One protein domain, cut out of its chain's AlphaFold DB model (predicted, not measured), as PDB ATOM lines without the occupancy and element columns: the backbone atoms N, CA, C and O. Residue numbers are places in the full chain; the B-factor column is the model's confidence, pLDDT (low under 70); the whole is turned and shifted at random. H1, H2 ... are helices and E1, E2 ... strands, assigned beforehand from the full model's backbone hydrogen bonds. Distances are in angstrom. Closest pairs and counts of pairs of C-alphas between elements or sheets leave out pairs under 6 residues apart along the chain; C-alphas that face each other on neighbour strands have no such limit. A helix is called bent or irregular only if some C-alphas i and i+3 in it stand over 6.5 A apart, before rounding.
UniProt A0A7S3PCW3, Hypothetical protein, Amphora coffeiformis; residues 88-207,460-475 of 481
ATOM      1  N   LEU A  88      53.427  24.001 -28.867       90.81
ATOM      2  CA  LEU A  88      52.152  24.528 -29.355       90.81
ATOM      3  C   LEU A  88      51.151  23.380 -29.468       90.81
ATOM      4  O   LEU A  88      51.433  22.387 -30.132       90.81
ATOM      5  N   ALA A  89      49.988  23.526 -28.836       91.12
ATOM      6  CA  ALA A  89      48.892  22.570 -28.901       91.12
ATOM      7  C   ALA A  89      47.751  23.143 -29.752       91.12
ATOM      8  O   ALA A  89      47.213  24.208 -29.455       91.12
ATOM      9  N   TYR A  90      47.360  22.439 -30.809       94.56
ATOM     10  CA  TYR A  90      46.247  22.820 -31.675       94.56
ATOM     11  C   TYR A  90      45.028  21.930 -31.424       94.56
ATOM     12  O   TYR A  90      45.115  20.710 -31.557       94.56
ATOM     13  N   ASN A  91      43.882  22.543 -31.119       92.50
ATOM     14  CA  ASN A  91      42.594  21.860 -31.021       92.50
ATOM     15  C   ASN A  91      41.708  22.223 -32.224       92.50
ATOM     16  O   ASN A  91      41.302  23.378 -32.383       92.50
ATOM     17  N   GLY A  92      41.444  21.250 -33.095       88.94
ATOM     18  CA  GLY A  92      40.721  21.449 -34.352       88.94
ATOM     19  C   GLY A  92      39.270  20.980 -34.295       88.94
ATOM     20  O   GLY A  92      38.993  19.877 -33.843       88.94
ATOM     21  N   PHE A  93      38.352  21.770 -34.864       87.38
ATOM     22  CA  PHE A  93      36.969  21.350 -35.119       87.38
ATOM     23  C   PHE A  93      36.589  21.535 -36.596       87.38
ATOM     24  O   PHE A  93      37.317  22.178 -37.350       87.38
ATOM     25  N   ALA A  94      35.431  20.999 -37.002       89.50
ATOM     26  CA  ALA A  94      34.885  20.987 -38.374       89.50
ATOM     27  C   ALA A  94      35.445  19.874 -39.280       89.50
ATOM     28  O   ALA A  94      36.117  18.964 -38.817       89.50
ATOM     29  N   GLY A  95      35.105  19.894 -40.574       91.44
ATOM     30  CA  GLY A  95      35.522  18.851 -41.520       91.44
ATOM     31  C   GLY A  95      37.035  18.816 -41.768       91.44
ATOM     32  O   GLY A  95      37.728  19.819 -41.581       91.44
ATOM     33  N   LEU A  96      37.527  17.673 -42.257       95.31
ATOM     34  CA  LEU A  96      38.955  17.364 -42.403       95.31
ATOM     35  C   LEU A  96      39.778  18.462 -43.086       95.31
ATOM     36  O   LEU A  96      40.772  18.914 -42.522       95.31
ATOM     37  N   GLY A  97      39.338  18.946 -44.252       95.50
ATOM     38  CA  GLY A  97      40.044  20.008 -44.978       95.50
ATOM     39  C   GLY A  97      40.233  21.283 -44.149       95.50
ATOM     40  O   GLY A  97      41.324  21.842 -44.113       95.50
ATOM     41  N   HIS A  98      39.209  21.710 -43.398       93.31
ATOM     42  CA  HIS A  98      39.324  22.890 -42.533       93.31
ATOM     43  C   HIS A  98      40.326  22.664 -41.400       93.31
ATOM     44  O   HIS A  98      41.165  23.536 -41.165       93.31
ATOM     45  N   ARG A  99      40.262  21.505 -40.722       95.12
ATOM     46  CA  ARG A  99      41.204  21.158 -39.646       95.12
ATOM     47  C   ARG A  99      42.634  21.169 -40.160       95.12
ATOM     48  O   ARG A  99      43.476  21.829 -39.566       95.12
ATOM     49  N   LEU A 100      42.894  20.516 -41.292       96.81
ATOM     50  CA  LEU A 100      44.224  20.439 -41.893       96.81
ATOM     51  C   LEU A 100      44.800  21.816 -42.230       96.81
ATOM     52  O   LEU A 100      45.923  22.112 -41.838       96.81
ATOM     53  N   MET A 101      44.027  22.687 -42.878       94.69
ATOM     54  CA  MET A 101      44.508  24.019 -43.272       94.69
ATOM     55  C   MET A 101      44.821  24.917 -42.075       94.69
ATOM     56  O   MET A 101      45.803  25.659 -42.070       94.69
ATOM     57  N   ARG A 102      43.978  24.860 -41.045       94.50
ATOM     58  CA  ARG A 102      44.158  25.639 -39.814       94.50
ATOM     59  C   ARG A 102      45.302  25.086 -38.972       94.50
ATOM     60  O   ARG A 102      46.086  25.856 -38.430       94.50
ATOM     61  N   MET A 103      45.441  23.767 -38.933       95.94
ATOM     62  CA  MET A 103      46.563  23.090 -38.297       95.94
ATOM     63  C   MET A 103      47.885  23.410 -39.010       95.94
ATOM     64  O   MET A 103      48.874  23.653 -38.332       95.94
ATOM     65  N   ALA A 104      47.894  23.531 -40.343       96.69
ATOM     66  CA  ALA A 104      49.058  23.988 -41.107       96.69
ATOM     67  C   ALA A 104      49.448  25.438 -40.753       96.69
ATOM     68  O   ALA A 104      50.621  25.751 -40.560       96.69
ATOM     69  N   ALA A 105      48.468  26.331 -40.567       94.81
ATOM     70  CA  ALA A 105      48.725  27.681 -40.056       94.81
ATOM     71  C   ALA A 105      49.285  27.677 -38.620       94.81
ATOM     72  O   ALA A 105      50.200  28.439 -38.314       94.81
ATOM     73  N   ALA A 106      48.787  26.796 -37.750       94.81
ATOM     74  CA  ALA A 106      49.298  26.649 -36.389       94.81
ATOM     75  C   ALA A 106      50.725  26.066 -36.374       94.81
ATOM     76  O   ALA A 106      51.563  26.511 -35.591       94.81
ATOM     77  N   TYR A 107      51.027  25.131 -37.278       95.81
ATOM     78  CA  TYR A 107      52.373  24.598 -37.491       95.81
ATOM     79  C   TYR A 107      53.343  25.694 -37.951       95.81
ATOM     80  O   TYR A 107      54.418  25.856 -37.377       95.81
ATOM     81  N   HIS A 108      52.934  26.515 -38.925       94.06
ATOM     82  CA  HIS A 108      53.719  27.673 -39.359       94.06
ATOM     83  C   HIS A 108      53.969  28.662 -38.209       94.06
ATOM     84  O   HIS A 108      55.079  29.176 -38.058       94.06
ATOM     85  N   LEU A 109      52.970  28.896 -37.348       90.31
ATOM     86  CA  LEU A 109      53.136  29.731 -36.159       90.31
ATOM     87  C   LEU A 109      54.163  29.131 -35.192       90.31
ATOM     88  O   LEU A 109      55.056  29.852 -34.758       90.31
ATOM     89  N   ALA A 110      54.092  27.827 -34.908       91.56
ATOM     90  CA  ALA A 110      55.073  27.138 -34.066       91.56
ATOM     91  C   ALA A 110      56.499  27.305 -34.614       91.56
ATOM     92  O   ALA A 110      57.407  27.688 -33.876       91.56
ATOM     93  N   LYS A 111      56.665  27.116 -35.929       91.88
ATOM     94  CA  LYS A 111      57.935  27.313 -36.636       91.88
ATOM     95  C   LYS A 111      58.452  28.742 -36.502       91.88
ATOM     96  O   LYS A 111      59.638  28.955 -36.262       91.88
ATOM     97  N   THR A 112      57.554  29.718 -36.607       85.75
ATOM     98  CA  THR A 112      57.902  31.136 -36.479       85.75
ATOM     99  C   THR A 112      58.283  31.532 -35.049       85.75
ATOM    100  O   THR A 112      59.110  32.417 -34.841       85.75
ATOM    101  N   LEU A 113      57.695  30.869 -34.055       83.50
ATOM    102  CA  LEU A 113      58.013  31.043 -32.638       83.50
ATOM    103  C   LEU A 113      59.246  30.237 -32.201       83.50
ATOM    104  O   LEU A 113      59.553  30.212 -31.012       83.50
ATOM    105  N   ASN A 114      59.953  29.593 -33.140       86.19
ATOM    106  CA  ASN A 114      61.122  28.754 -32.873       86.19
ATOM    107  C   ASN A 114      60.821  27.597 -31.897       86.19
ATOM    108  O   ASN A 114      61.664  27.202 -31.093       86.19
ATOM    109  N   LEU A 115      59.597  27.064 -31.946       88.12
ATOM    110  CA  LEU A 115      59.214  25.880 -31.183       88.12
ATOM    111  C   LEU A 115      59.655  24.631 -31.937       88.12
ATOM    112  O   LEU A 115      59.622  24.606 -33.165       88.12
ATOM    113  N   THR A 116      60.040  23.588 -31.205       90.38
ATOM    114  CA  THR A 116      60.516  22.321 -31.790       90.38
ATOM    115  C   THR A 116      59.459  21.218 -31.768       90.38
ATOM    116  O   THR A 116      59.627  20.182 -32.415       90.38
ATOM    117  N   GLN A 117      58.359  21.433 -31.040       91.81
ATOM    118  CA  GLN A 117      57.286  20.460 -30.847       91.81
ATOM    119  C   GLN A 117      55.909  21.082 -31.088       91.81
ATOM    120  O   GLN A 117      55.600  22.183 -30.621       91.81
ATOM    121  N   PHE A 118      55.073  20.332 -31.802       94.56
ATOM    122  CA  PHE A 118      53.694  20.679 -32.112       94.56
ATOM    123  C   PHE A 118      52.780  19.486 -31.829       94.56
ATOM    124  O   PHE A 118      52.971  18.400 -32.379       94.56
ATOM    125  N   THR A 119      51.757  19.697 -31.012       94.19
ATOM    126  CA  THR A 119      50.760  18.685 -30.652       94.19
ATOM    127  C   THR A 119      49.423  19.058 -31.283       94.19
ATOM    128  O   THR A 119      49.057  20.232 -31.323       94.19
ATOM    129  N   ALA A 120      48.664  18.072 -31.758       94.69
ATOM    130  CA  ALA A 120      47.315  18.288 -32.265       94.69
ATOM    131  C   ALA A 120      46.319  17.323 -31.621       94.69
ATOM    132  O   ALA A 120      46.614  16.147 -31.431       94.69
ATOM    133  N   SER A 121      45.130  17.840 -31.331       93.31
ATOM    134  CA  SER A 121      43.963  17.083 -30.891       93.31
ATOM    135  C   SER A 121      42.765  17.534 -31.710       93.31
ATOM    136  O   SER A 121      42.581  18.717 -31.998       93.31
ATOM    137  N   TRP A 122      41.984  16.569 -32.160       93.19
ATOM    138  CA  TRP A 122      40.841  16.766 -33.042       93.19
ATOM    139  C   TRP A 122      39.523  16.402 -32.369       93.19
ATOM    140  O   TRP A 122      38.495  16.407 -33.036       93.19
ATOM    141  N   GLY A 123      39.555  16.122 -31.071       86.81
ATOM    142  CA  GLY A 123      38.378  15.829 -30.281       86.81
ATOM    143  C   GLY A 123      37.921  14.381 -30.402       86.81
ATOM    144  O   GLY A 123      38.593  13.506 -30.960       86.81
ATOM    145  N   SER A 124      36.754  14.149 -29.810       83.88
ATOM    146  CA  SER A 124      36.152  12.837 -29.612       83.88
ATOM    147  C   SER A 124      34.809  12.723 -30.349       83.88
ATOM    148  O   SER A 124      33.861  12.119 -29.862       83.88
ATOM    149  N   GLU A 125      34.647  13.320 -31.534       86.56
ATOM    150  CA  GLU A 125      33.349  13.297 -32.234       86.56
ATOM    151  C   GLU A 125      32.847  11.875 -32.546       86.56
ATOM    152  O   GLU A 125      31.643  11.671 -32.715       86.56
ATOM    153  N   CYS A 126      33.742  10.884 -32.569       87.50
ATOM    154  CA  CYS A 126      33.397   9.477 -32.758       87.50
ATOM    155  C   CYS A 126      32.958   8.743 -31.471       87.50
ATOM    156  O   CYS A 126      32.295   7.708 -31.563       87.50
ATOM    157  N   GLY A 127      33.177   9.301 -30.276       78.25
ATOM    158  CA  GLY A 127      32.959   8.613 -28.996       78.25
ATOM    159  C   GLY A 127      32.924   9.569 -27.806       78.25
ATOM    160  O   GLY A 127      33.656  10.550 -27.759       78.25
ATOM    161  N   ARG A 128      32.073   9.317 -26.799       62.72
ATOM    162  CA  ARG A 128      32.324   9.963 -25.493       62.72
ATOM    163  C   ARG A 128      33.662   9.413 -25.011       62.72
ATOM    164  O   ARG A 128      33.902   8.247 -25.279       62.72
ATOM    165  N   ASN A 129      34.471  10.216 -24.321       54.38
ATOM    166  CA  ASN A 129      35.751   9.834 -23.707       54.38
ATOM    167  C   ASN A 129      35.598   8.707 -22.660       54.38
ATOM    168  O   ASN A 129      35.977   8.864 -21.500       54.38
ATOM    169  N   ASN A 130      35.009   7.574 -23.032       55.78
ATOM    170  CA  ASN A 130      35.190   6.334 -22.326       55.78
ATOM    171  C   ASN A 130      36.696   6.094 -22.366       55.78
ATOM    172  O   ASN A 130      37.344   6.244 -23.403       55.78
ATOM    173  N   VAL A 131      37.264   5.844 -21.193       56.44
ATOM    174  CA  VAL A 131      38.700   5.674 -20.998       56.44
ATOM    175  C   VAL A 131      39.213   4.629 -21.996       56.44
ATOM    176  O   VAL A 131      38.985   3.439 -21.805       56.44
ATOM    177  N   GLY A 132      39.865   5.070 -23.076       66.75
ATOM    178  CA  GLY A 132      40.392   4.176 -24.111       66.75
ATOM    179  C   GLY A 132      40.268   4.678 -25.549       66.75
ATOM    180  O   GLY A 132      41.157   4.368 -26.349       66.75
ATOM    181  N   ASP A 133      39.249   5.474 -25.880       73.12
ATOM    182  CA  ASP A 133      39.015   5.850 -27.279       73.12
ATOM    183  C   ASP A 133      40.018   6.919 -27.748       73.12
ATOM    184  O   ASP A 133      40.205   7.949 -27.090       73.12
ATOM    185  N   PRO A 134      40.751   6.678 -28.852       82.00
ATOM    186  CA  PRO A 134      41.774   7.604 -29.302       82.00
ATOM    187  C   PRO A 134      41.135   8.843 -29.936       82.00
ATOM    188  O   PRO A 134      40.284   8.727 -30.814       82.00
ATOM    189  N   ASP A 135      41.642  10.025 -29.577       91.75
ATOM    190  CA  ASP A 135      41.451  11.257 -30.353       91.75
ATOM    191  C   ASP A 135      41.611  10.985 -31.861       91.75
ATOM    192  O   ASP A 135      42.485  10.213 -32.272       91.75
ATOM    193  N   ILE A 136      40.779  11.611 -32.697       94.19
ATOM    194  CA  ILE A 136      40.770  11.358 -34.146       94.19
ATOM    195  C   ILE A 136      42.156  11.590 -34.770       94.19
ATOM    196  O   ILE A 136      42.590  10.800 -35.612       94.19
ATOM    197  N   PHE A 137      42.890  12.621 -34.343       95.75
ATOM    198  CA  PHE A 137      44.249  12.877 -34.811       95.75
ATOM    199  C   PHE A 137      45.181  11.725 -34.417       95.75
ATOM    200  O   PHE A 137      45.897  11.185 -35.262       95.75
ATOM    201  N   HIS A 138      45.122  11.267 -33.163       95.19
ATOM    202  CA  HIS A 138      45.910  10.119 -32.705       95.19
ATOM    203  C   HIS A 138      45.550   8.825 -33.442       95.19
ATOM    204  O   HIS A 138      46.433   8.016 -33.749       95.19
ATOM    205  N   HIS A 139      44.269   8.625 -33.753       95.69
ATOM    206  CA  HIS A 139      43.809   7.488 -34.538       95.69
ATOM    207  C   HIS A 139      44.469   7.463 -35.923       95.69
ATOM    208  O   HIS A 139      44.907   6.397 -36.355       95.69
ATOM    209  N   LEU A 140      44.606   8.622 -36.576       97.19
ATOM    210  CA  LEU A 140      45.171   8.755 -37.921       97.19
ATOM    211  C   LEU A 140      46.710   8.789 -37.952       97.19
ATOM    212  O   LEU A 140      47.306   8.182 -38.843       97.19
ATOM    213  N   PHE A 141      47.359   9.464 -36.996       97.56
ATOM    214  CA  PHE A 141      48.786   9.837 -37.074       97.56
ATOM    215  C   PHE A 141      49.652   9.368 -35.894       97.56
ATOM    216  O   PHE A 141      50.859   9.630 -35.869       97.56
ATOM    217  N   GLY A 142      49.060   8.682 -34.910       95.88
ATOM    218  CA  GLY A 142      49.735   8.277 -33.675       95.88
ATOM    219  C   GLY A 142      49.799   9.388 -32.621       95.88
ATOM    220  O   GLY A 142      49.448  10.535 -32.884       95.88
ATOM    221  N   ARG A 143      50.239   9.033 -31.407       94.38
ATOM    222  CA  ARG A 143      50.256   9.922 -30.224       94.38
ATOM    223  C   ARG A 143      51.483  10.830 -30.127       94.38
ATOM    224  O   ARG A 143      51.557  11.651 -29.225       94.38
ATOM    225  N   GLN A 144      52.479  10.635 -30.985       93.25
ATOM    226  CA  GLN A 144      53.718  11.403 -30.917       93.25
ATOM    227  C   GLN A 144      53.478  12.863 -31.319       93.25
ATOM    228  O   GLN A 144      52.720  13.140 -32.249       93.25
ATOM    229  N   ASP A 145      54.187  13.796 -30.695       93.81
ATOM    230  CA  ASP A 145      54.206  15.181 -31.165       93.81
ATOM    231  C   ASP A 145      54.835  15.262 -32.565       93.81
ATOM    232  O   ASP A 145      55.653  14.424 -32.956       93.81
ATOM    233  N   MET A 146      54.404  16.231 -33.368       95.38
ATOM    234  CA  MET A 146      55.065  16.555 -34.630       95.38
ATOM    235  C   MET A 146      56.322  17.368 -34.351       95.38
ATOM    236  O   MET A 146      56.335  18.254 -33.494       95.38
ATOM    237  N   THR A 147      57.382  17.045 -35.085       95.19
ATOM    238  CA  THR A 147      58.632  17.792 -35.030       95.19
ATOM    239  C   THR A 147      58.460  19.057 -35.842       95.19
ATOM    240  O   THR A 147      57.988  19.005 -36.971       95.19
ATOM    241  N   VAL A 148      58.854  20.187 -35.275       94.50
ATOM    242  CA  VAL A 148      58.885  21.461 -35.986       94.50
ATOM    243  C   VAL A 148      60.341  21.813 -36.222       94.50
ATOM    244  O   VAL A 148      61.109  21.887 -35.264       94.50
ATOM    245  N   ILE A 149      60.735  22.006 -37.482       91.69
ATOM    246  CA  ILE A 149      62.058  22.540 -37.809       91.69
ATOM    247  C   ILE A 149      61.941  24.060 -37.756       91.69
ATOM    248  O   ILE A 149      61.223  24.626 -38.586       91.69
ATOM    249  N   PRO A 150      62.604  24.740 -36.809       86.50
ATOM    250  CA  PRO A 150      62.469  26.177 -36.706       86.50
ATOM    251  C   PRO A 150      62.905  26.923 -37.959       86.50
ATOM    252  O   PRO A 150      63.801  26.489 -38.684       86.50
ATOM    253  N   SER A 151      62.268  28.064 -38.213       80.81
ATOM    254  CA  SER A 151      62.712  28.951 -39.283       80.81
ATOM    255  C   SER A 151      63.870  29.818 -38.800       80.81
ATOM    256  O   SER A 151      63.800  30.406 -37.721       80.81
ATOM    257  N   ASN A 152      64.896  29.965 -39.638       72.44
ATOM    258  CA  ASN A 152      65.904  31.014 -39.463       72.44
ATOM    259  C   ASN A 152      65.326  32.407 -39.778       72.44
ATOM    260  O   ASN A 152      65.920  33.425 -39.425       72.44
ATOM    261  N   GLU A 153      64.169  32.474 -40.444       67.62
ATOM    262  CA  GLU A 153      63.486  33.728 -40.730       67.62
ATOM    263  C   GLU A 153      62.661  34.184 -39.527       67.62
ATOM    264  O   GLU A 153      61.615  33.627 -39.187       67.62
ATOM    265  N   HIS A 154      63.109  35.269 -38.903       62.16
ATOM    266  CA  HIS A 154      62.365  35.954 -37.856       62.16
ATOM    267  C   HIS A 154      61.228  36.796 -38.460       62.16
ATOM    268  O   HIS A 154      61.282  38.028 -38.443       62.16
ATOM    269  N   LEU A 155      60.168  36.154 -38.959       58.75
ATOM    270  CA  LEU A 155      58.908  36.827 -39.344       58.75
ATOM    271  C   LEU A 155      58.401  37.777 -38.252       58.75
ATOM    272  O   LEU A 155      57.825  38.831 -38.520       58.75
ATOM    273  N   PHE A 156      58.631  37.393 -36.999       64.00
ATOM    274  CA  PHE A 156      58.300  38.181 -35.827       64.00
ATOM    275  C   PHE A 156      59.538  38.790 -35.168       64.00
ATOM    276  O   PHE A 156      59.601  38.903 -33.948       64.00
ATOM    277  N   SER A 157      60.514  39.256 -35.949       58.75
ATOM    278  CA  SER A 157      61.623  40.080 -35.435       58.75
ATOM    279  C   SER A 157      61.133  41.274 -34.598       58.75
ATOM    280  O   SER A 157      61.826  41.726 -33.694       58.75
ATOM    281  N   TRP A 158      59.897  41.739 -34.815       53.41
ATOM    282  CA  TRP A 158      59.239  42.765 -34.001       53.41
ATOM    283  C   TRP A 158      58.663  42.265 -32.656       53.41
ATOM    284  O   TRP A 158      58.476  43.083 -31.753       53.41
ATOM    285  N   LEU A 159      58.411  40.960 -32.470       54.88
ATOM    286  CA  LEU A 159      58.249  40.386 -31.119       54.88
ATOM    287  C   LEU A 159      59.574  40.463 -30.346       54.88
ATOM    288  O   LEU A 159      59.567  40.591 -29.126       54.88
ATOM    289  N   ASN A 160      60.692  40.504 -31.072       48.88
ATOM    290  CA  ASN A 160      62.050  40.696 -30.572       48.88
ATOM    291  C   ASN A 160      62.431  42.183 -30.388       48.88
ATOM    292  O   ASN A 160      63.605  42.549 -30.451       48.88
ATOM    293  N   THR A 161      61.458  43.082 -30.184       48.38
ATOM    294  CA  THR A 161      61.772  44.486 -29.869       48.38
ATOM    295  C   THR A 161      62.484  44.588 -28.520       48.38
ATOM    296  O   THR A 161      62.153  43.888 -27.571       48.38
ATOM    297  N   SER A 162      63.436  45.515 -28.404       43.84
ATOM    298  CA  SER A 162      64.326  45.764 -27.252       43.84
ATOM    299  C   SER A 162      63.630  46.122 -25.926       43.84
ATOM    300  O   SER A 162      64.294  46.332 -24.915       43.84
ATOM    301  N   ARG A 163      62.292  46.169 -25.905       44.19
ATOM    302  CA  ARG A 163      61.463  46.230 -24.690       44.19
ATOM    303  C   ARG A 163      60.807  44.895 -24.342       44.19
ATOM    304  O   ARG A 163      59.847  44.913 -23.582       44.19
ATOM    305  N   GLY A 164      61.315  43.804 -24.925       41.38
ATOM    306  CA  GLY A 164      60.999  42.407 -24.664       41.38
ATOM    307  C   GLY A 164      59.571  42.223 -24.198       41.38
ATOM    308  O   GLY A 164      59.326  42.271 -22.999       41.38
ATOM    309  N   VAL A 165      58.630  41.972 -25.117       45.12
ATOM    310  CA  VAL A 165      57.464  41.196 -24.682       45.12
ATOM    311  C   VAL A 165      58.090  39.934 -24.092       45.12
ATOM    312  O   VAL A 165      58.767  39.232 -24.846       45.12
ATOM    313  N   PRO A 166      58.014  39.707 -22.767       46.66
ATOM    314  CA  PRO A 166      58.696  38.594 -22.135       46.66
ATOM    315  C   PRO A 166      57.862  37.386 -22.513       46.66
ATOM    316  O   PRO A 166      56.937  37.009 -21.801       46.66
ATOM    317  N   LEU A 167      58.073  36.902 -23.736       51.44
ATOM    318  CA  LEU A 167      57.105  36.032 -24.380       51.44
ATOM    319  C   LEU A 167      57.002  34.727 -23.610       51.44
ATOM    320  O   LEU A 167      55.916  34.177 -23.530       51.44
ATOM    321  N   PHE A 168      58.070  34.349 -22.907       53.09
ATOM    322  CA  PHE A 168      58.049  33.369 -21.839       53.09
ATOM    323  C   PHE A 168      59.096  33.802 -20.816       53.09
ATOM    324  O   PHE A 168      60.269  33.921 -21.161       53.09
ATOM    325  N   TYR A 169      58.705  34.085 -19.571       50.31
ATOM    326  CA  TYR A 169      59.693  34.072 -18.494       50.31
ATOM    327  C   TYR A 169      60.124  32.609 -18.354       50.31
ATOM    328  O   TYR A 169      59.286  31.800 -17.960       50.31
ATOM    329  N   PRO A 170      61.385  32.242 -18.647       49.84
ATOM    330  CA  PRO A 170      61.848  30.854 -18.539       49.84
ATOM    331  C   PRO A 170      61.707  30.274 -17.118       49.84
ATOM    332  O   PRO A 170      61.845  29.071 -16.931       49.84
ATOM    333  N   ASN A 171      61.384  31.112 -16.126       49.72
ATOM    334  CA  ASN A 171      61.137  30.709 -14.746       49.72
ATOM    335  C   ASN A 171      59.660  30.395 -14.424       49.72
ATOM    336  O   ASN A 171      59.397  29.900 -13.332       49.72
ATOM    337  N   ASP A 172      58.690  30.666 -15.313       56.59
ATOM    338  CA  ASP A 172      57.287  30.261 -15.097       56.59
ATOM    339  C   ASP A 172      57.050  28.859 -15.677       56.59
ATOM    340  O   ASP A 172      56.435  28.677 -16.727       56.59
ATOM    341  N   THR A 173      57.557  27.848 -14.968       53.88
ATOM    342  CA  THR A 173      57.439  26.412 -15.296       53.88
ATOM    343  C   THR A 173      55.995  25.897 -15.375       53.88
ATOM    344  O   THR A 173      55.758  24.757 -15.781       53.88
ATOM    345  N   ARG A 174      55.016  26.729 -14.998       55.66
ATOM    346  CA  ARG A 174      53.585  26.409 -15.012       55.66
ATOM    347  C   ARG A 174      52.963  26.454 -16.409       55.66
ATOM    348  O   ARG A 174      51.889  25.905 -16.597       55.66
ATOM    349  N   LYS A 175      53.604  27.077 -17.408       58.34
ATOM    350  CA  LYS A 175      53.018  27.230 -18.757       58.34
ATOM    351  C   LYS A 175      53.830  26.499 -19.803       58.34
ATOM    352  O   LYS A 175      54.791  27.022 -20.356       58.34
ATOM    353  N   ARG A 176      53.404  25.270 -20.072       71.81
ATOM    354  CA  ARG A 176      54.113  24.324 -20.944       71.81
ATOM    355  C   ARG A 176      53.591  24.313 -22.384       71.81
ATOM    356  O   ARG A 176      54.263  23.790 -23.272       71.81
ATOM    357  N   TYR A 177      52.410  24.893 -22.612       77.00
ATOM    358  CA  TYR A 177      51.701  24.814 -23.884       77.00
ATOM    359  C   TYR A 177      51.070  26.152 -24.275       77.00
ATOM    360  O   TYR A 177      50.440  26.812 -23.451       77.00
ATOM    361  N   LEU A 178      51.166  26.509 -25.557       82.31
ATOM    362  CA  LEU A 178      50.287  27.492 -26.191       82.31
ATOM    363  C   LEU A 178      49.103  26.758 -26.824       82.31
ATOM    364  O   LEU A 178      49.282  26.077 -27.834       82.31
ATOM    365  N   LEU A 179      47.906  26.900 -26.253       85.00
ATOM    366  CA  LEU A 179      46.697  26.273 -26.787       85.00
ATOM    367  C   LEU A 179      46.026  27.167 -27.838       85.00
ATOM    368  O   LEU A 179      45.639  28.299 -27.551       85.00
ATOM    369  N   ILE A 180      45.832  26.630 -29.042       86.44
ATOM    370  CA  ILE A 180      45.143  27.295 -30.149       86.44
ATOM    371  C   ILE A 180      43.875  26.522 -30.497       86.44
ATOM    372  O   ILE A 180      43.929  25.383 -30.960       86.44
ATOM    373  N   GLY A 181      42.724  27.163 -30.295       84.81
ATOM    374  CA  GLY A 181      41.414  26.605 -30.612       84.81
ATOM    375  C   GLY A 181      40.943  27.016 -32.001       84.81
ATOM    376  O   GLY A 181      40.378  28.093 -32.167       84.81
ATOM    377  N   ASN A 182      41.093  26.117 -32.971       83.50
ATOM    378  CA  ASN A 182      40.565  26.172 -34.333       83.50
ATOM    379  C   ASN A 182      41.028  27.349 -35.222       83.50
ATOM    380  O   ASN A 182      41.543  27.115 -36.314       83.50
ATOM    381  N   GLU A 183      40.830  28.597 -34.810       87.25
ATOM    382  CA  GLU A 183      41.360  29.800 -35.458       87.25
ATOM    383  C   GLU A 183      42.780  30.079 -34.955       87.25
ATOM    384  O   GLU A 183      43.047  29.958 -33.764       87.25
ATOM    385  N   VAL A 184      43.695  30.433 -35.861       85.19
ATOM    386  CA  VAL A 184      45.090  30.730 -35.509       85.19
ATOM    387  C   VAL A 184      45.240  32.249 -35.445       85.19
ATOM    388  O   VAL A 184      45.119  32.891 -36.494       85.19
ATOM    389  N   PRO A 185      45.486  32.835 -34.259       80.38
ATOM    390  CA  PRO A 185      45.691  34.272 -34.123       80.38
ATOM    391  C   PRO A 185      46.817  34.726 -35.035       80.38
ATOM    392  O   PRO A 185      47.808  34.012 -35.208       80.38
ATOM    393  N   GLY A 186      46.688  35.909 -35.627       78.44
ATOM    394  CA  GLY A 186      47.711  36.343 -36.571       78.44
ATOM    395  C   GLY A 186      47.555  35.775 -37.974       78.44
ATOM    396  O   GLY A 186      48.410  36.072 -38.794       78.44
ATOM    397  N   TYR A 187      46.520  34.984 -38.282       85.12
ATOM    398  CA  TYR A 187      46.308  34.420 -39.619       85.12
ATOM    399  C   TYR A 187      44.924  34.769 -40.165       85.12
ATOM    400  O   TYR A 187      43.912  34.540 -39.508       85.12
ATOM    401  N   SER A 188      44.853  35.268 -41.401       80.62
ATOM    402  CA  SER A 188      43.580  35.621 -42.047       80.62
ATOM    403  C   SER A 188      43.454  35.057 -43.464       80.62
ATOM    404  O   SER A 188      44.442  34.802 -44.151       80.62
ATOM    405  N   HIS A 189      42.201  34.870 -43.890       75.44
ATOM    406  CA  HIS A 189      41.810  34.551 -45.271       75.44
ATOM    407  C   HIS A 189      41.725  35.815 -46.145       75.44
ATOM    408  O   HIS A 189      41.869  35.765 -47.365       75.44
ATOM    409  N   HIS A 190      41.488  36.974 -45.523       64.62
ATOM    410  CA  HIS A 190      41.430  38.263 -46.197       64.62
ATOM    411  C   HIS A 190      42.788  38.945 -46.161       64.62
ATOM    412  O   HIS A 190      43.167  39.587 -45.180       64.62
ATOM    413  N   LEU A 191      43.486  38.845 -47.280       61.84
ATOM    414  CA  LEU A 191      44.581  39.732 -47.607       61.84
ATOM    415  C   LEU A 191      44.024  40.761 -48.579       61.84
ATOM    416  O   LEU A 191      43.570  40.404 -49.667       61.84
ATOM    417  N   ALA A 192      44.022  42.045 -48.208       62.94
ATOM    418  CA  ALA A 192      43.736  43.064 -49.212       62.94
ATOM    419  C   ALA A 192      44.742  42.879 -50.360       62.94
ATOM    420  O   ALA A 192      45.917  42.623 -50.101       62.94
ATOM    421  N   MET A 193      44.314  43.022 -51.617       64.62
ATOM    422  CA  MET A 193      45.171  42.787 -52.795       64.62
ATOM    423  C   MET A 193      46.527  43.516 -52.721       64.62
ATOM    424  O   MET A 193      47.536  43.023 -53.224       64.62
ATOM    425  N   LYS A 194      46.568  44.675 -52.046       67.12
ATOM    426  CA  LYS A 194      47.793  45.434 -51.756       67.12
ATOM    427  C   LYS A 194      48.812  44.644 -50.915       67.12
ATOM    428  O   LYS A 194      50.003  44.736 -51.184       67.12
ATOM    429  N   TRP A 195      48.355  43.860 -49.941       64.62
ATOM    430  CA  TRP A 195      49.184  43.033 -49.054       64.62
ATOM    431  C   TRP A 195      49.631  41.744 -49.700       64.62
ATOM    432  O   TRP A 195      50.764  41.333 -49.493       64.62
ATOM    433  N   LEU A 196      48.786  41.153 -50.540       67.44
ATOM    434  CA  LEU A 196      49.131  39.945 -51.281       67.44
ATOM    435  C   LEU A 196      50.435  40.154 -52.076       67.44
ATOM    436  O   LEU A 196      51.331  39.322 -52.005       67.44
ATOM    437  N   LYS A 197      50.600  41.327 -52.715       67.88
ATOM    438  CA  LYS A 197      51.839  41.716 -53.419       67.88
ATOM    439  C   LYS A 197      53.068  41.817 -52.505       67.88
ATOM    440  O   LYS A 197      54.174  41.472 -52.922       67.88
ATOM    441  N   ILE A 198      52.888  42.312 -51.280       69.56
ATOM    442  CA  ILE A 198      53.966  42.416 -50.283       69.56
ATOM    443  C   ILE A 198      54.350  41.014 -49.799       69.56
ATOM    444  O   ILE A 198      55.529  40.678 -49.781       69.56
ATOM    445  N   LEU A 199      53.356  40.178 -49.506       67.62
ATOM    446  CA  LEU A 199      53.548  38.797 -49.076       67.62
ATOM    447  C   LEU A 199      54.296  37.979 -50.126       67.62
ATOM    448  O   LEU A 199      55.244  37.292 -49.774       67.62
ATOM    449  N   THR A 200      53.967  38.112 -51.415       66.25
ATOM    450  CA  THR A 200      54.730  37.437 -52.480       66.25
ATOM    451  C   THR A 200      56.173  37.874 -52.571       66.25
ATOM    452  O   THR A 200      57.037  37.039 -52.815       66.25
ATOM    453  N   LYS A 201      56.451  39.170 -52.382       70.12
ATOM    454  CA  LYS A 201      57.831  39.668 -52.427       70.12
ATOM    455  C   LYS A 201      58.686  39.013 -51.336       70.12
ATOM    456  O   LYS A 201      59.886  38.860 -51.522       70.12
ATOM    457  N   ASN A 202      58.043  38.595 -50.250       66.88
ATOM    458  CA  ASN A 202      58.662  37.928 -49.116       66.88
ATOM    459  C   ASN A 202      58.405  36.407 -49.116       66.88
ATOM    460  O   ASN A 202      58.439  35.802 -48.051       66.88
ATOM    461  N   GLY A 203      58.062  35.791 -50.258       71.56
ATOM    462  CA  GLY A 203      57.861  34.336 -50.355       71.56
ATOM    463  C   GLY A 203      56.722  33.797 -49.483       71.56
ATOM    464  O   GLY A 203      56.846  32.744 -48.873       71.56
ATOM    465  N   PHE A 204      55.641  34.567 -49.319       79.00
ATOM    466  CA  PHE A 204      54.569  34.306 -48.344       79.00
ATOM    467  C   PHE A 204      55.088  34.059 -46.924       79.00
ATOM    468  O   PHE A 204      54.425  33.395 -46.126       79.00
ATOM    469  N   HIS A 205      56.264  34.611 -46.623       82.31
ATOM    470  CA  HIS A 205      56.984  34.421 -45.385       82.31
ATOM    471  C   HIS A 205      57.237  32.949 -45.029       82.31
ATOM    472  O   HIS A 205      56.971  32.535 -43.906       82.31
ATOM    473  N   GLY A 206      57.660  32.128 -45.989       86.12
ATOM    474  CA  GLY A 206      57.978  30.723 -45.719       86.12
ATOM    475  C   GLY A 206      56.752  29.834 -45.461       86.12
ATOM    476  O   GLY A 206      56.886  28.669 -45.067       86.12
ATOM    477  N   LYS A 207      55.531  30.370 -45.634       89.62
ATOM    478  CA  LYS A 207      54.288  29.649 -45.339       89.62
ATOM    479  C   LYS A 207      54.141  28.410 -46.213       89.62
ATOM    480  O   LYS A 207      53.771  27.356 -45.697       89.62
ATOM    481  N   ASN A 460      49.114  37.635 -40.886       79.50
ATOM    482  CA  ASN A 460      48.576  38.978 -40.956       79.50
ATOM    483  C   ASN A 460      49.339  39.855 -39.963       79.50
ATOM    484  O   ASN A 460      49.127  39.789 -38.751       79.50
ATOM    485  N   GLU A 461      50.198  40.727 -40.486       65.25
ATOM    486  CA  GLU A 461      51.005  41.638 -39.675       65.25
ATOM    487  C   GLU A 461      50.178  42.613 -38.828       65.25
ATOM    488  O   GLU A 461      50.735  43.202 -37.911       65.25
ATOM    489  N   TYR A 462      48.879  42.800 -39.086       65.88
ATOM    490  CA  TYR A 462      48.014  43.668 -38.273       65.88
ATOM    491  C   TYR A 462      47.453  42.993 -37.031       65.88
ATOM    492  O   TYR A 462      47.050  43.668 -36.087       65.88
ATOM    493  N   ALA A 463      47.490  41.668 -36.982       65.44
ATOM    494  CA  ALA A 463      47.039  40.908 -35.829       65.44
ATOM    495  C   ALA A 463      48.119  40.831 -34.728       65.44
ATOM    496  O   ALA A 463      48.092  39.941 -33.884       65.44
ATOM    497  N   LYS A 464      49.051  41.804 -34.674       68.00
ATOM    498  CA  LYS A 464      50.040  41.921 -33.580       68.00
ATOM    499  C   LYS A 464      49.366  42.020 -32.225       68.00
ATOM    500  O   LYS A 464      49.825  41.410 -31.267       68.00
ATOM    501  N   GLN A 465      48.297  42.808 -32.161       69.94
ATOM    502  CA  GLN A 465      47.547  43.013 -30.933       69.94
ATOM    503  C   GLN A 465      46.795  41.739 -30.536       69.94
ATOM    504  O   GLN A 465      46.874  41.348 -29.383       69.94
ATOM    505  N   GLU A 466      46.170  41.046 -31.491       72.50
ATOM    506  CA  GLU A 466      45.480  39.769 -31.260       72.50
ATOM    507  C   GLU A 466      46.448  38.672 -30.791       72.50
ATOM    508  O   GLU A 466      46.164  37.958 -29.832       72.50
ATOM    509  N   LEU A 467      47.621  38.568 -31.424       71.69
ATOM    510  CA  LEU A 467      48.692  37.675 -30.985       71.69
ATOM    511  C   LEU A 467      49.110  38.029 -29.560       71.69
ATOM    512  O   LEU A 467      49.081  37.171 -28.686       71.69
ATOM    513  N   LYS A 468      49.442  39.299 -29.302       69.75
ATOM    514  CA  LYS A 468      49.850  39.775 -27.976       69.75
ATOM    515  C   LYS A 468      48.787  39.482 -26.915       69.75
ATOM    516  O   LYS A 468      49.132  38.996 -25.845       69.75
ATOM    517  N   GLU A 469      47.518  39.742 -27.201       71.56
ATOM    518  CA  GLU A 469      46.392  39.440 -26.313       71.56
ATOM    519  C   GLU A 469      46.222  37.939 -26.102       71.56
ATOM    520  O   GLU A 469      46.013  37.517 -24.970       71.56
ATOM    521  N   THR A 470      46.386  37.127 -27.147       72.00
ATOM    522  CA  THR A 470      46.333  35.670 -27.014       72.00
ATOM    523  C   THR A 470      47.453  35.180 -26.108       72.00
ATOM    524  O   THR A 470      47.170  34.458 -25.161       72.00
ATOM    525  N   PHE A 471      48.699  35.611 -26.323       69.38
ATOM    526  CA  PHE A 471      49.842  35.211 -25.493       69.38
ATOM    527  C   PHE A 471      49.731  35.703 -24.046       69.38
ATOM    528  O   PHE A 471      50.113  34.987 -23.125       69.38
ATOM    529  N   LEU A 472      49.190  36.905 -23.825       66.44
ATOM    530  CA  LEU A 472      48.967  37.438 -22.479       66.44
ATOM    531  C   LEU A 472      47.753  36.797 -21.784       66.44
ATOM    532  O   LEU A 472      47.738  36.702 -20.560       66.44
ATOM    533  N   GLY A 473      46.745  36.371 -22.550       60.53
ATOM    534  CA  GLY A 473      45.479  35.825 -22.058       60.53
ATOM    535  C   GLY A 473      45.438  34.299 -21.919       60.53
ATOM    536  O   GLY A 473      44.688  33.801 -21.088       60.53
ATOM    537  N   THR A 474      46.260  33.541 -22.656       53.75
ATOM    538  CA  THR A 474      46.366  32.061 -22.550       53.75
ATOM    539  C   THR A 474      47.228  31.594 -21.373       53.75
ATOM    540  O   THR A 474      47.723  30.470 -21.341       53.75
ATOM    541  N   VAL A 475      47.343  32.431 -20.343       49.00
ATOM    542  CA  VAL A 475      47.819  32.054 -19.012       49.00
ATOM    543  C   VAL A 475      46.756  31.167 -18.350       49.00
ATOM    544  O   VAL A 475      46.017  31.602 -17.478       49.00
TER     545      VAL A 475
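What this domain is: This is residues 88 to 207 and 460 to 475 of the 481 residues of the protein "Hypothetical protein" of Amphora coffeiformis (UniProt A0A7S3PCW3). A small parallel sheet of three strands has the long helix H1 packed along one face, with H2 off its E2 edge and H5 off its E3 edge. H3 and H4 lie away from the sheet, and long loops join several parts. The printed part has 136 residues, under half in named elements, running E1 H1 E2 H2 E3 H3 H4 H5; the class is mixed, helices and strands. Sheet order is E2 E1 E3; the whole is compact, with a radius of gyration of the C-alphas of 16.3 A and spans of 48 by 40 by 25 A.

How they stand to each other: E1, residues 88 to 91, is parallel to E2, residues 117 to 121, with N 90 and O 119 2.8 A apart, and to E3, residues 177 to 181, with N 89 and O 178 2.8 A apart. H1, residues 96 to 112, is over E2 and E1 at a height over the sheet of 9.4 A, along the strands at 15 degrees to E1 on the local plane; the closest C-alphas of H1 and E1 are Ala 110 and Leu 88, 6.1 A. E1, H1 and E2 form a strand-helix-strand unit, two parallel neighbour strands with a helix between, its crossover right-handed; H1 on one face makes two layers, a sheet and a helix. H2, residues 136 to 141, only grazes the sheet; its closest C-alpha pair with E2 is Phe 137 and Ser 121, 5.8 A. H5, residues 461 to 473, only just grazes it, with Phe 471 and Leu 178 the closest C-alphas of H5 and E3, 7.8 A. H4, residues 203 to 207, is close but not clearly touching H1, C-alphas 207 and 108 being closest at 6.3 A, and close but not clearly touching H3, residues 193 to 201, C-alphas 205 and 199 being closest at 6.7 A. Every O i to N i+4 pair is within hydrogen-bond range in H1 and H2, against 3 of 5 in H3, 7 of 9 in H5 and 0 of 1 in H4, which has 2 of 2 O i to N i+3 pairs.

Where its parts are: E1 begins at C-alpha 88 (52.152, 24.528, -29.355), and H5 ends at C-alpha 473 (45.479, 35.825, -22.058). H1 is 24.2 A long, H5 19.4 A, E2 13.7 A, H3 13.0 A and E3 12.4 A. H5 is irregular: C-alphas 462 and 465 are 7.4 A apart.

The domain as a whole: The C-alphas farthest apart, of Val 131 and Lys 194, are 51.1 A apart. Residues 208 to 459 are not printed, and C-alphas 207 and 460 are 11.8 A apart across the cut. The links E2 to H2, H2 to E3 and E3 to H3 are long. The mean pLDDT of the printed part is 77.0, with 51 residues under 70, among them 153 to 175.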